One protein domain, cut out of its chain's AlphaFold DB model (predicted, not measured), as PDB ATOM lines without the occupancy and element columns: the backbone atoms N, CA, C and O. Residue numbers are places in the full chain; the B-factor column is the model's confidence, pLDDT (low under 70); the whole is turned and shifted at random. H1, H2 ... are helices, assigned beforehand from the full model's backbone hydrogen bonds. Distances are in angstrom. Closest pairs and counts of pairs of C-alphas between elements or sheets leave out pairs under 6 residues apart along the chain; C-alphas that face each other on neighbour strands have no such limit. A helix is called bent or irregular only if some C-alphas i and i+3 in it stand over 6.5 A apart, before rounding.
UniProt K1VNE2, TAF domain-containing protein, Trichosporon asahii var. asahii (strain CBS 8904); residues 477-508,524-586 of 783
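What this domain is: This is residues 477 to 508 and 524 to 586 of the 783 residues of the protein "TAF domain-containing protein" of Trichosporon asahii var. asahii (strain CBS 8904) (UniProt K1VNE2). Four longer helices make a compact cluster, part aligned and part crossed: H4 folds back into H5 as a helical hairpin, H3 packs on H5 at a shallow tilt, and the last part of H1 packs steeply on H3. The short helix H2 lies out at one end. The printed part has 95 residues with five named helices, H1 to H5 in order, and no named strand; its class is all helix. It is compact, with a radius of gyration of the C-alphas of 13.0 A and spans of 35 by 25 by 24 A.

Where its parts are: Find C-alpha 486 at (-33.924, -55.272, 16.736); from there H1 runs 19.9 A to residue 499. H2 is residues 503 to 506, 4.8 A. H3, residues 524 to 538, measures 21.3 A. H4, residues 540 to 562, measures 32.9 A and is irregular, with C-alphas 544 and 547 7.8 A apart and a kink of 65 degrees near residue 547. H5 runs 21.5 A from residue 565 to C-alpha 579 at (-13.823, -40.279, 25.085).

How they stand to each other: Start at the hub, H5. It touches H4, opposite ways at a shallow tilt of 29 degrees; the closest C-alphas, of Ile 557 and Ile 568, are 6.6 A apart. H3 touches H5 with residues 533 to 537 alone, Arg 537 to Ala 577 being the closest C-alphas at 5.0 A. H1 touches H3 with residues 495 to 499 alone, at a steep tilt of 60 degrees; C-alphas 499 and 529 are closest, 4.9 A. H2 and H4 are apart. Every O i to N i+4 pair is within hydrogen-bond range in H1, H3 and H5, and 14 of 19 in H4; H2 is too short for one.

The domain as a whole: The farthest C-alphas, of Arg 477 and Gln 508, are 37.2 A apart. Residues 509 to 523 are not printed, and C-alphas 508 and 524 are 9.6 A apart across this cut. The links printed whole are tight. Look for pLDDT under 70 at residues 477 to 483, 502 to 508 and 524 to 525.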
ATOM      1  N   ARG A 477     -20.292 -48.225   6.876       54.09
ATOM      2  CA  ARG A 477     -21.405 -48.618   5.995       54.09
ATOM      3  C   ARG A 477     -22.674 -47.862   6.409       54.09
ATOM      4  O   ARG A 477     -23.084 -47.926   7.563       54.09
ATOM      5  N   GLN A 478     -23.291 -47.150   5.464       54.44
ATOM      6  CA  GLN A 478     -24.203 -46.031   5.762       54.44
ATOM      7  C   GLN A 478     -25.453 -46.389   6.592       54.44
ATOM      8  O   GLN A 478     -25.929 -45.548   7.356       54.44
ATOM      9  N   ASN A 479     -25.969 -47.620   6.489       56.78
ATOM     10  CA  ASN A 479     -27.254 -48.008   7.078       56.78
ATOM     11  C   ASN A 479     -27.102 -48.922   8.306       56.78
ATOM     12  O   ASN A 479     -26.498 -49.989   8.228       56.78
ATOM     13  N   ALA A 480     -27.721 -48.522   9.424       54.56
ATOM     14  CA  ALA A 480     -27.812 -49.325  10.651       54.56
ATOM     15  C   ALA A 480     -28.907 -50.404  10.578       54.56
ATOM     16  O   ALA A 480     -28.707 -51.533  11.023       54.56
ATOM     17  N   LYS A 481     -30.055 -50.065   9.972       56.38
ATOM     18  CA  LYS A 481     -31.293 -50.868   9.995       56.38
ATOM     19  C   LYS A 481     -31.155 -52.283   9.407       56.38
ATOM     20  O   LYS A 481     -31.984 -53.134   9.697       56.38
ATOM     21  N   THR A 482     -30.128 -52.534   8.590       59.72
ATOM     22  CA  THR A 482     -29.876 -53.812   7.894       59.72
ATOM     23  C   THR A 482     -28.787 -54.681   8.531       59.72
ATOM     24  O   THR A 482     -28.543 -55.788   8.055       59.72
ATOM     25  N   HIS A 483     -28.088 -54.187   9.557       65.31
ATOM     26  CA  HIS A 483     -26.947 -54.878  10.179       65.31
ATOM     27  C   HIS A 483     -27.028 -54.962  11.709       65.31
ATOM     28  O   HIS A 483     -26.312 -55.759  12.308       65.31
ATOM     29  N   LEU A 484     -27.895 -54.166  12.336       78.69
ATOM     30  CA  LEU A 484     -28.072 -54.103  13.783       78.69
ATOM     31  C   LEU A 484     -29.292 -54.943  14.211       78.69
ATOM     32  O   LEU A 484     -30.320 -54.907  13.531       78.69
ATOM     33  N   THR A 485     -29.212 -55.683  15.323       86.25
ATOM     34  CA  THR A 485     -30.356 -56.462  15.847       86.25
ATOM     35  C   THR A 485     -31.498 -55.543  16.290       86.25
ATOM     36  O   THR A 485     -31.273 -54.379  16.613       86.25
ATOM     37  N   THR A 486     -32.734 -56.046  16.325       85.88
ATOM     38  CA  THR A 486     -33.924 -55.272  16.736       85.88
ATOM     39  C   THR A 486     -33.779 -54.673  18.137       85.88
ATOM     40  O   THR A 486     -34.051 -53.491  18.332       85.88
ATOM     41  N   GLU A 487     -33.264 -55.449  19.091       87.62
ATOM     42  CA  GLU A 487     -32.945 -55.003  20.453       87.62
ATOM     43  C   GLU A 487     -31.932 -53.852  20.465       87.62
ATOM     44  O   GLU A 487     -32.123 -52.853  21.155       87.62
ATOM     45  N   LEU A 488     -30.873 -53.952  19.657       86.06
ATOM     46  CA  LEU A 488     -29.797 -52.965  19.626       86.06
ATOM     47  C   LEU A 488     -30.177 -51.714  18.800       86.06
ATOM     48  O   LEU A 488     -29.693 -50.617  19.082       86.06
ATOM     49  N   GLN A 489     -31.128 -51.835  17.863       86.88
ATOM     50  CA  GLN A 489     -31.837 -50.700  17.251       86.88
ATOM     51  C   GLN A 489     -32.735 -49.971  18.268       86.88
ATOM     52  O   GLN A 489     -32.731 -48.741  18.300       86.88
ATOM     53  N   LEU A 490     -33.460 -50.705  19.123       87.69
ATOM     54  CA  LEU A 490     -34.282 -50.141  20.206       87.69
ATOM     55  C   LEU A 490     -33.434 -49.490  21.309       87.69
ATOM     56  O   LEU A 490     -33.817 -48.450  21.843       87.69
ATOM     57  N   TYR A 491     -32.266 -50.056  21.625       89.50
ATOM     58  CA  TYR A 491     -31.272 -49.411  22.482       89.50
ATOM     59  C   TYR A 491     -30.798 -48.092  21.861       89.50
ATOM     60  O   TYR A 491     -30.845 -47.059  22.521       89.50
ATOM     61  N   PHE A 492     -30.422 -48.084  20.575       88.94
ATOM     62  CA  PHE A 492     -29.946 -46.875  19.898       88.94
ATOM     63  C   PHE A 492     -30.990 -45.748  19.838       88.94
ATOM     64  O   PHE A 492     -30.647 -44.588  20.081       88.94
ATOM     65  N   SER A 493     -32.257 -46.057  19.541       88.38
ATOM     66  CA  SER A 493     -33.316 -45.039  19.492       88.38
ATOM     67  C   SER A 493     -33.618 -44.457  20.875       88.38
ATOM     68  O   SER A 493     -33.677 -43.237  21.022       88.38
ATOM     69  N   ARG A 494     -33.712 -45.302  21.912       88.31
ATOM     70  CA  ARG A 494     -33.878 -44.855  23.306       88.31
ATOM     71  C   ARG A 494     -32.680 -44.040  23.794       88.31
ATOM     72  O   ARG A 494     -32.870 -42.999  24.417       88.31
ATOM     73  N   LEU A 495     -31.458 -44.471  23.473       89.06
ATOM     74  CA  LEU A 495     -30.226 -43.783  23.853       89.06
ATOM     75  C   LEU A 495     -30.154 -42.388  23.219       89.06
ATOM     76  O   LEU A 495     -29.961 -41.403  23.926       89.06
ATOM     77  N   THR A 496     -30.348 -42.280  21.904       89.06
ATOM     78  CA  THR A 496     -30.268 -40.989  21.198       89.06
ATOM     79  C   THR A 496     -31.354 -40.002  21.643       89.06
ATOM     80  O   THR A 496     -31.043 -38.826  21.833       89.06
ATOM     81  N   ALA A 497     -32.577 -40.475  21.911       86.56
ATOM     82  CA  ALA A 497     -33.658 -39.659  22.472       86.56
ATOM     83  C   ALA A 497     -33.392 -39.197  23.922       86.56
ATOM     84  O   ALA A 497     -33.737 -38.075  24.284       86.56
ATOM     85  N   ALA A 498     -32.753 -40.028  24.752       85.50
ATOM     86  CA  ALA A 498     -32.385 -39.657  26.121       85.50
ATOM     87  C   ALA A 498     -31.177 -38.699  26.184       85.50
ATOM     88  O   ALA A 498     -31.140 -37.813  27.037       85.50
ATOM     89  N   LEU A 499     -30.194 -38.844  25.286       85.69
ATOM     90  CA  LEU A 499     -28.994 -37.996  25.249       85.69
ATOM     91  C   LEU A 499     -29.280 -36.552  24.804       85.69
ATOM     92  O   LEU A 499     -28.615 -35.623  25.270       85.69
ATOM     93  N   VAL A 500     -30.264 -36.352  23.922       83.06
ATOM     94  CA  VAL A 500     -30.724 -35.029  23.477       83.06
ATOM     95  C   VAL A 500     -32.236 -34.918  23.711       83.06
ATOM     96  O   VAL A 500     -33.019 -35.257  22.823       83.06
ATOM     97  N   PRO A 501     -32.663 -34.428  24.893       74.19
ATOM     98  CA  PRO A 501     -34.069 -34.159  25.169       74.19
ATOM     99  C   PRO A 501     -34.677 -33.152  24.184       74.19
ATOM    100  O   PRO A 501     -33.990 -32.243  23.707       74.19
ATOM    101  N   SER A 502     -35.986 -33.274  23.938       65.75
ATOM    102  CA  SER A 502     -36.754 -32.310  23.138       65.75
ATOM    103  C   SER A 502     -36.594 -30.877  23.667       65.75
ATOM    104  O   SER A 502     -36.428 -30.653  24.870       65.75
ATOM    105  N   THR A 503     -36.673 -29.887  22.775       59.72
ATOM    106  CA  THR A 503     -36.448 -28.460  23.072       59.72
ATOM    107  C   THR A 503     -37.342 -27.924  24.194       59.72
ATOM    108  O   THR A 503     -36.894 -27.080  24.970       59.72
ATOM    109  N   ALA A 504     -38.559 -28.457  24.348       53.94
ATOM    110  CA  ALA A 504     -39.461 -28.131  25.455       53.94
ATOM    111  C   ALA A 504     -38.947 -28.632  26.824       53.94
ATOM    112  O   ALA A 504     -39.002 -27.902  27.813       53.94
ATOM    113  N   ALA A 505     -38.386 -29.845  26.886       55.16
ATOM    114  CA  ALA A 505     -37.768 -30.389  28.101       55.16
ATOM    115  C   ALA A 505     -36.428 -29.699  28.420       55.16
ATOM    116  O   ALA A 505     -36.076 -29.511  29.585       55.16
ATOM    117  N   LEU A 506     -35.711 -29.250  27.385       54.41
ATOM    118  CA  LEU A 506     -34.462 -28.491  27.492       54.41
ATOM    119  C   LEU A 506     -34.618 -27.200  28.326       54.41
ATOM    120  O   LEU A 506     -33.683 -26.786  29.006       54.41
ATOM    121  N   ALA A 507     -35.810 -26.590  28.319       50.06
ATOM    122  CA  ALA A 507     -36.132 -25.384  29.088       50.06
ATOM    123  C   ALA A 507     -36.280 -25.613  30.610       50.06
ATOM    124  O   ALA A 507     -36.377 -24.638  31.359       50.06
ATOM    125  N   GLN A 508     -36.296 -26.875  31.063       50.06
ATOM    126  CA  GLN A 508     -36.398 -27.273  32.475       50.06
ATOM    127  C   GLN A 508     -35.042 -27.673  33.091       50.06
ATOM    128  O   GLN A 508     -34.982 -28.043  34.263       50.06
ATOM    129  N   GLU A 524     -37.031 -35.140  35.311       69.31
ATOM    130  CA  GLU A 524     -36.979 -36.535  34.864       69.31
ATOM    131  C   GLU A 524     -36.173 -36.703  33.566       69.31
ATOM    132  O   GLU A 524     -35.319 -37.586  33.477       69.31
ATOM    133  N   ALA A 525     -36.330 -35.776  32.616       69.88
ATOM    134  CA  ALA A 525     -35.530 -35.730  31.392       69.88
ATOM    135  C   ALA A 525     -34.014 -35.623  31.660       69.88
ATOM    136  O   ALA A 525     -33.227 -36.262  30.966       69.88
ATOM    137  N   GLU A 526     -33.589 -34.882  32.693       78.94
ATOM    138  CA  GLU A 526     -32.168 -34.783  33.059       78.94
ATOM    139  C   GLU A 526     -31.672 -36.060  33.751       78.94
ATOM    140  O   GLU A 526     -30.534 -36.469  33.535       78.94
ATOM    141  N   ARG A 527     -32.525 -36.757  34.517       82.00
ATOM    142  CA  ARG A 527     -32.183 -38.085  35.064       82.00
ATOM    143  C   ARG A 527     -31.961 -39.096  33.942       82.00
ATOM    144  O   ARG A 527     -30.969 -39.820  33.974       82.00
ATOM    145  N   HIS A 528     -32.840 -39.113  32.939       83.56
ATOM    146  CA  HIS A 528     -32.692 -39.971  31.764       83.56
ATOM    147  C   HIS A 528     -31.450 -39.608  30.936       83.56
ATOM    148  O   HIS A 528     -30.704 -40.509  30.553       83.56
ATOM    149  N   ARG A 529     -31.147 -38.314  30.750       88.00
ATOM    150  CA  ARG A 529     -29.915 -37.865  30.079       88.00
ATOM    151  C   ARG A 529     -28.652 -38.294  30.825       88.00
ATOM    152  O   ARG A 529     -27.729 -38.821  30.208       88.00
ATOM    153  N   LEU A 530     -28.605 -38.117  32.147       88.56
ATOM    154  CA  LEU A 530     -27.458 -38.518  32.971       88.56
ATOM    155  C   LEU A 530     -27.279 -40.043  33.016       88.56
ATOM    156  O   LEU A 530     -26.147 -40.517  32.945       88.56
ATOM    157  N   ALA A 531     -28.368 -40.818  33.059       87.50
ATOM    158  CA  ALA A 531     -28.316 -42.278  32.955       87.50
ATOM    159  C   ALA A 531     -27.805 -42.741  31.576       87.50
ATOM    160  O   ALA A 531     -26.949 -43.620  31.496       87.50
ATOM    161  N   ALA A 532     -28.259 -42.103  30.492       91.00
ATOM    162  CA  ALA A 532     -27.776 -42.375  29.141       91.00
ATOM    163  C   ALA A 532     -26.283 -42.022  28.975       91.00
ATOM    164  O   ALA A 532     -25.525 -42.820  28.426       91.00
ATOM    165  N   LEU A 533     -25.826 -40.884  29.513       91.56
ATOM    166  CA  LEU A 533     -24.403 -40.512  29.538       91.56
ATOM    167  C   LEU A 533     -23.553 -41.488  30.373       91.56
ATOM    168  O   LEU A 533     -22.421 -41.782  29.996       91.56
ATOM    169  N   ALA A 534     -24.085 -42.022  31.477       90.81
ATOM    170  CA  ALA A 534     -23.411 -43.052  32.269       90.81
ATOM    171  C   ALA A 534     -23.279 -44.383  31.500       90.81
ATOM    172  O   ALA A 534     -22.205 -44.987  31.514       90.81
ATOM    173  N   SER A 535     -24.324 -44.792  30.767       91.31
ATOM    174  CA  SER A 535     -24.276 -45.935  29.840       91.31
ATOM    175  C   SER A 535     -23.187 -45.726  28.784       91.31
ATOM    176  O   SER A 535     -22.314 -46.568  28.622       91.31
ATOM    177  N   VAL A 536     -23.148 -44.557  28.132       91.94
ATOM    178  CA  VAL A 536     -22.114 -44.231  27.129       91.94
ATOM    179  C   VAL A 536     -20.689 -44.297  27.699       91.94
ATOM    180  O   VAL A 536     -19.782 -44.715  26.982       91.94
ATOM    181  N   ARG A 537     -20.493 -43.947  28.978       93.25
ATOM    182  CA  ARG A 537     -19.185 -43.974  29.659       93.25
ATOM    183  C   ARG A 537     -18.694 -45.356  30.093       93.25
ATOM    184  O   ARG A 537     -17.494 -45.512  30.278       93.25
ATOM    185  N   SER A 538     -19.586 -46.325  30.309       90.12
ATOM    186  CA  SER A 538     -19.233 -47.591  30.983       90.12
ATOM    187  C   SER A 538     -19.711 -48.868  30.288       90.12
ATOM    188  O   SER A 538     -19.236 -49.951  30.623       90.12
ATOM    189  N   ASP A 539     -20.628 -48.771  29.326       89.81
ATOM    190  CA  ASP A 539     -21.248 -49.929  28.687       89.81
ATOM    191  C   ASP A 539     -20.479 -50.377  27.433       89.81
ATOM    192  O   ASP A 539     -20.185 -49.588  26.528       89.81
ATOM    193  N   ALA A 540     -20.193 -51.677  27.358       86.31
ATOM    194  CA  ALA A 540     -19.574 -52.323  26.206       86.31
ATOM    195  C   ALA A 540     -20.548 -52.494  25.023       86.31
ATOM    196  O   ALA A 540     -20.104 -52.546  23.874       86.31
ATOM    197  N   ALA A 541     -21.866 -52.538  25.256       81.94
ATOM    198  CA  ALA A 541     -22.877 -52.676  24.201       81.94
ATOM    199  C   ALA A 541     -22.838 -51.512  23.192       81.94
ATOM    200  O   ALA A 541     -23.158 -51.686  22.013       81.94
ATOM    201  N   VAL A 542     -22.362 -50.340  23.630       85.44
ATOM    202  CA  VAL A 542     -22.127 -49.159  22.787       85.44
ATOM    203  C   VAL A 542     -21.159 -49.464  21.639       85.44
ATOM    204  O   VAL A 542     -21.339 -48.906  20.559       85.44
ATOM    205  N   ALA A 543     -20.200 -50.387  21.802       84.25
ATOM    206  CA  ALA A 543     -19.250 -50.759  20.750       84.25
ATOM    207  C   ALA A 543     -19.954 -51.249  19.471       84.25
ATOM    208  O   ALA A 543     -19.609 -50.815  18.374       84.25
ATOM    209  N   GLY A 544     -21.013 -52.059  19.605       82.94
ATOM    210  CA  GLY A 544     -21.807 -52.555  18.473       82.94
ATOM    211  C   GLY A 544     -22.594 -51.471  17.720       82.94
ATOM    212  O   GLY A 544     -23.127 -51.733  16.643       82.94
ATOM    213  N   VAL A 545     -22.661 -50.253  18.265       86.25
ATOM    214  CA  VAL A 545     -23.380 -49.102  17.695       86.25
ATOM    215  C   VAL A 545     -22.470 -47.886  17.481       86.25
ATOM    216  O   VAL A 545     -22.910 -46.881  16.923       86.25
ATOM    217  N   LEU A 546     -21.197 -47.966  17.886       86.31
ATOM    218  CA  LEU A 546     -20.263 -46.843  17.988       86.31
ATOM    219  C   LEU A 546     -20.142 -46.070  16.669       86.31
ATOM    220  O   LEU A 546     -20.262 -44.848  16.657       86.31
ATOM    221  N   ALA A 547     -20.021 -46.784  15.550       82.69
ATOM    222  CA  ALA A 547     -20.027 -46.212  14.205       82.69
ATOM    223  C   ALA A 547     -21.260 -45.319  13.938       82.69
ATOM    224  O   ALA A 547     -21.145 -44.183  13.471       82.69
ATOM    225  N   TYR A 548     -22.456 -45.812  14.263       84.69
ATOM    226  CA  TYR A 548     -23.707 -45.085  14.045       84.69
ATOM    227  C   TYR A 548     -23.891 -43.936  15.040       84.69
ATOM    228  O   TYR A 548     -24.414 -42.891  14.654       84.69
ATOM    229  N   LEU A 549     -23.398 -44.087  16.275       87.69
ATOM    230  CA  LEU A 549     -23.374 -43.031  17.286       87.69
ATOM    231  C   LEU A 549     -22.434 -41.883  16.877       87.69
ATOM    232  O   LEU A 549     -22.856 -40.731  16.894       87.69
ATOM    233  N   ILE A 550     -21.215 -42.178  16.408       87.56
ATOM    234  CA  ILE A 550     -20.269 -41.183  15.869       87.56
ATOM    235  C   ILE A 550     -20.892 -40.425  14.689       87.56
ATOM    236  O   ILE A 550     -20.825 -39.192  14.646       87.56
ATOM    237  N   ARG A 551     -21.529 -41.135  13.743       85.81
ATOM    238  CA  ARG A 551     -22.225 -40.501  12.609       85.81
ATOM    239  C   ARG A 551     -23.370 -39.606  13.087       85.81
ATOM    240  O   ARG A 551     -23.448 -38.455  12.665       85.81
ATOM    241  N   TRP A 552     -24.220 -40.103  13.986       88.88
ATOM    242  CA  TRP A 552     -25.349 -39.348  14.533       88.88
ATOM    243  C   TRP A 552     -24.898 -38.098  15.294       88.88
ATOM    244  O   TRP A 552     -25.444 -37.028  15.044       88.88
ATOM    245  N   VAL A 553     -23.863 -38.183  16.139       90.00
ATOM    246  CA  VAL A 553     -23.268 -37.016  16.814       90.00
ATOM    247  C   VAL A 553     -22.728 -36.015  15.788       90.00
ATOM    248  O   VAL A 553     -23.007 -34.824  15.892       90.00
ATOM    249  N   SER A 554     -22.011 -36.482  14.762       87.62
ATOM    250  CA  SER A 554     -21.418 -35.620  13.728       87.62
ATOM    251  C   SER A 554     -22.472 -34.870  12.903       87.62
ATOM    252  O   SER A 554     -22.356 -33.662  12.677       87.62
ATOM    253  N   GLU A 555     -23.528 -35.567  12.479       88.38
ATOM    254  CA  GLU A 555     -24.652 -34.968  11.757       88.38
ATOM    255  C   GLU A 555     -25.489 -34.053  12.651       88.38
ATOM    256  O   GLU A 555     -25.877 -32.975  12.206       88.38
ATOM    257  N   SER A 556     -25.741 -34.441  13.903       87.00
ATOM    258  CA  SER A 556     -26.516 -33.639  14.856       87.00
ATOM    259  C   SER A 556     -25.783 -32.354  15.218       87.00
ATOM    260  O   SER A 556     -26.385 -31.290  15.157       87.00
ATOM    261  N   ILE A 557     -24.471 -32.409  15.479       87.56
ATOM    262  CA  ILE A 557     -23.645 -31.207  15.673       87.56
ATOM    263  C   ILE A 557     -23.767 -30.284  14.460       87.56
ATOM    264  O   ILE A 557     -24.029 -29.101  14.639       87.56
ATOM    265  N   THR A 558     -23.639 -30.822  13.242       85.56
ATOM    266  CA  THR A 558     -23.678 -30.035  11.997       85.56
ATOM    267  C   THR A 558     -25.053 -29.405  11.739       85.56
ATOM    268  O   THR A 558     -25.127 -28.236  11.366       85.56
ATOM    269  N   LYS A 559     -26.147 -30.138  11.985       85.25
ATOM    270  CA  LYS A 559     -27.531 -29.643  11.856       85.25
ATOM    271  C   LYS A 559     -27.878 -28.620  12.945       85.25
ATOM    272  O   LYS A 559     -28.528 -27.617  12.669       85.25
ATOM    273  N   CYS A 560     -27.415 -28.836  14.175       81.31
ATOM    274  CA  CYS A 560     -27.741 -27.999  15.329       81.31
ATOM    275  C   CYS A 560     -26.824 -26.777  15.515       81.31
ATOM    276  O   CYS A 560     -27.022 -26.059  16.491       81.31
ATOM    277  N   LEU A 561     -25.880 -26.478  14.608       80.56
ATOM    278  CA  LEU A 561     -25.003 -25.290  14.704       80.56
ATOM    279  C   LEU A 561     -25.783 -23.970  14.868       80.56
ATOM    280  O   LEU A 561     -25.325 -23.076  15.577       80.56
ATOM    281  N   MET A 562     -26.967 -23.866  14.254       76.19
ATOM    282  CA  MET A 562     -27.891 -22.723  14.367       76.19
ATOM    283  C   MET A 562     -29.004 -22.926  15.418       76.19
ATOM    284  O   MET A 562     -29.781 -22.010  15.673       76.19
ATOM    285  N   GLY A 563     -29.107 -24.124  16.002       74.50
ATOM    286  CA  GLY A 563     -30.176 -24.536  16.919       74.50
ATOM    287  C   GLY A 563     -29.899 -24.205  18.390       74.50
ATOM    288  O   GLY A 563     -28.913 -23.559  18.727       74.50
ATOM    289  N   ALA A 564     -30.773 -24.644  19.299       77.31
ATOM    290  CA  ALA A 564     -30.683 -24.295  20.721       77.31
ATOM    291  C   ALA A 564     -29.293 -24.589  21.330       77.31
ATOM    292  O   ALA A 564     -28.770 -25.701  21.232       77.31
ATOM    293  N   THR A 565     -28.700 -23.606  22.020       77.62
ATOM    294  CA  THR A 565     -27.336 -23.717  22.578       77.62
ATOM    295  C   THR A 565     -27.200 -24.836  23.615       77.62
ATOM    296  O   THR A 565     -26.133 -25.439  23.735       77.62
ATOM    297  N   GLY A 566     -28.285 -25.177  24.320       78.75
ATOM    298  CA  GLY A 566     -28.342 -26.340  25.210       78.75
ATOM    299  C   GLY A 566     -28.116 -27.673  24.483       78.75
ATOM    300  O   GLY A 566     -27.378 -28.513  24.988       78.75
ATOM    301  N   THR A 567     -28.651 -27.841  23.268       83.56
ATOM    302  CA  THR A 567     -28.494 -29.059  22.451       83.56
ATOM    303  C   THR A 567     -27.037 -29.275  22.049       83.56
ATOM    304  O   THR A 567     -26.521 -30.384  22.164       83.56
ATOM    305  N   ILE A 568     -26.342 -28.201  21.656       85.38
ATOM    306  CA  ILE A 568     -24.897 -28.232  21.378       85.38
ATOM    307  C   ILE A 568     -24.122 -28.599  22.655       85.38
ATOM    308  O   ILE A 568     -23.173 -29.376  22.591       85.38
ATOM    309  N   GLY A 569     -24.555 -28.101  23.819       86.75
ATOM    310  CA  GLY A 569     -24.027 -28.503  25.126       86.75
ATOM    311  C   GLY A 569     -24.134 -30.011  25.364       86.75
ATOM    312  O   GLY A 569     -23.112 -30.654  25.577       86.75
ATOM    313  N   CYS A 570     -25.335 -30.584  25.243       88.06
ATOM    314  CA  CYS A 570     -25.551 -32.027  25.394       88.06
ATOM    315  C   CYS A 570     -24.704 -32.854  24.414       88.06
ATOM    316  O   CYS A 570     -24.157 -33.881  24.800       88.06
ATOM    317  N   LEU A 571     -24.542 -32.401  23.165       89.50
ATOM    318  CA  LEU A 571     -23.705 -33.087  22.174       89.50
ATOM    319  C   LEU A 571     -22.205 -33.041  22.522       89.50
ATOM    320  O   LEU A 571     -21.499 -34.008  22.241       89.50
ATOM    321  N   ILE A 572     -21.710 -31.977  23.167       90.38
ATOM    322  CA  ILE A 572     -20.336 -31.936  23.705       90.38
ATOM    323  C   ILE A 572     -20.196 -32.907  24.885       90.38
ATOM    324  O   ILE A 572     -19.234 -33.674  24.914       90.38
ATOM    325  N   ASP A 573     -21.170 -32.927  25.803       90.25
ATOM    326  CA  ASP A 573     -21.191 -33.862  26.938       90.25
ATOM    327  C   ASP A 573     -21.194 -35.336  26.450       90.25
ATOM    328  O   ASP A 573     -20.566 -36.195  27.067       90.25
ATOM    329  N   VAL A 574     -21.834 -35.637  25.306       91.62
ATOM    330  CA  VAL A 574     -21.790 -36.961  24.645       91.62
ATOM    331  C   VAL A 574     -20.410 -37.283  24.069       91.62
ATOM    332  O   VAL A 574     -19.935 -38.401  24.247       91.62
ATOM    333  N   VAL A 575     -19.745 -36.341  23.388       91.94
ATOM    334  CA  VAL A 575     -18.378 -36.574  22.877       91.94
ATOM    335  C   VAL A 575     -17.410 -36.820  24.036       91.94
ATOM    336  O   VAL A 575     -16.580 -37.721  23.952       91.94
ATOM    337  N   GLU A 576     -17.545 -36.076  25.135       92.00
ATOM    338  CA  GLU A 576     -16.785 -36.331  26.359       92.00
ATOM    339  C   GLU A 576     -17.091 -37.720  26.941       92.00
ATOM    340  O   GLU A 576     -16.167 -38.473  27.234       92.00
ATOM    341  N   ALA A 577     -18.367 -38.107  27.037       91.69
ATOM    342  CA  ALA A 577     -18.774 -39.423  27.526       91.69
ATOM    343  C   ALA A 577     -18.214 -40.596  26.699       91.69
ATOM    344  O   ALA A 577     -17.890 -41.631  27.275       91.69
ATOM    345  N   ILE A 578     -18.067 -40.439  25.378       91.44
ATOM    346  CA  ILE A 578     -17.470 -41.462  24.499       91.44
ATOM    347  C   ILE A 578     -15.938 -41.512  24.657       91.44
ATOM    348  O   ILE A 578     -15.357 -42.590  24.590       91.44
ATOM    349  N   LEU A 579     -15.280 -40.368  24.882       90.31
ATOM    350  CA  LEU A 579     -13.823 -40.279  25.085       90.31
ATOM    351  C   LEU A 579     -13.363 -40.684  26.497       90.31
ATOM    352  O   LEU A 579     -12.177 -40.952  26.688       90.31
ATOM    353  N   ASP A 580     -14.281 -40.717  27.466       90.81
ATOM    354  CA  ASP A 580     -14.059 -41.192  28.838       90.81
ATOM    355  C   ASP A 580     -14.280 -42.725  28.989       90.81
ATOM    356  O   ASP A 580     -14.156 -43.237  30.100       90.81
ATOM    357  N   ASN A 581     -14.626 -43.465  27.919       91.25
ATOM    358  CA  ASN A 581     -14.908 -44.912  27.962       91.25
ATOM    359  C   ASN A 581     -13.726 -45.757  27.437       91.25
ATOM    360  O   ASN A 581     -13.541 -45.903  26.228       91.25
ATOM    361  N   ASP A 582     -12.971 -46.377  28.349       86.94
ATOM    362  CA  ASP A 582     -11.790 -47.206  28.041       86.94
ATOM    363  C   ASP A 582     -12.085 -48.493  27.233       86.94
ATOM    364  O   ASP A 582     -11.162 -49.096  26.681       86.94
ATOM    365  N   VAL A 583     -13.346 -48.939  27.152       88.00
ATOM    366  CA  VAL A 583     -13.742 -50.160  26.418       88.00
ATOM    367  C   VAL A 583     -13.880 -49.898  24.912       88.00
ATOM    368  O   VAL A 583     -13.782 -50.822  24.101       88.00
ATOM    369  N   LEU A 584     -14.105 -48.644  24.509       85.62
ATOM    370  CA  LEU A 584     -14.374 -48.278  23.121       85.62
ATOM    371  C   LEU A 584     -13.076 -47.958  22.369       85.62
ATOM    372  O   LEU A 584     -12.376 -46.996  22.682       85.62
ATOM    373  N   PHE A 585     -12.783 -48.708  21.300       82.06
ATOM    374  CA  PHE A 585     -11.700 -48.347  20.382       82.06
ATOM    375  C   PHE A 585     -12.120 -47.176  19.481       82.06
ATOM    376  O   PHE A 585     -12.563 -47.339  18.346       82.06
ATOM    377  N   VAL A 586     -12.006 -45.967  20.020       78.69
ATOM    378  CA  VAL A 586     -12.284 -44.720  19.309       78.69
ATOM    379  C   VAL A 586     -11.017 -44.288  18.564       78.69
ATOM    380  O   VAL A 586     -10.016 -43.943  19.185       78.69
TER     381      VAL A 586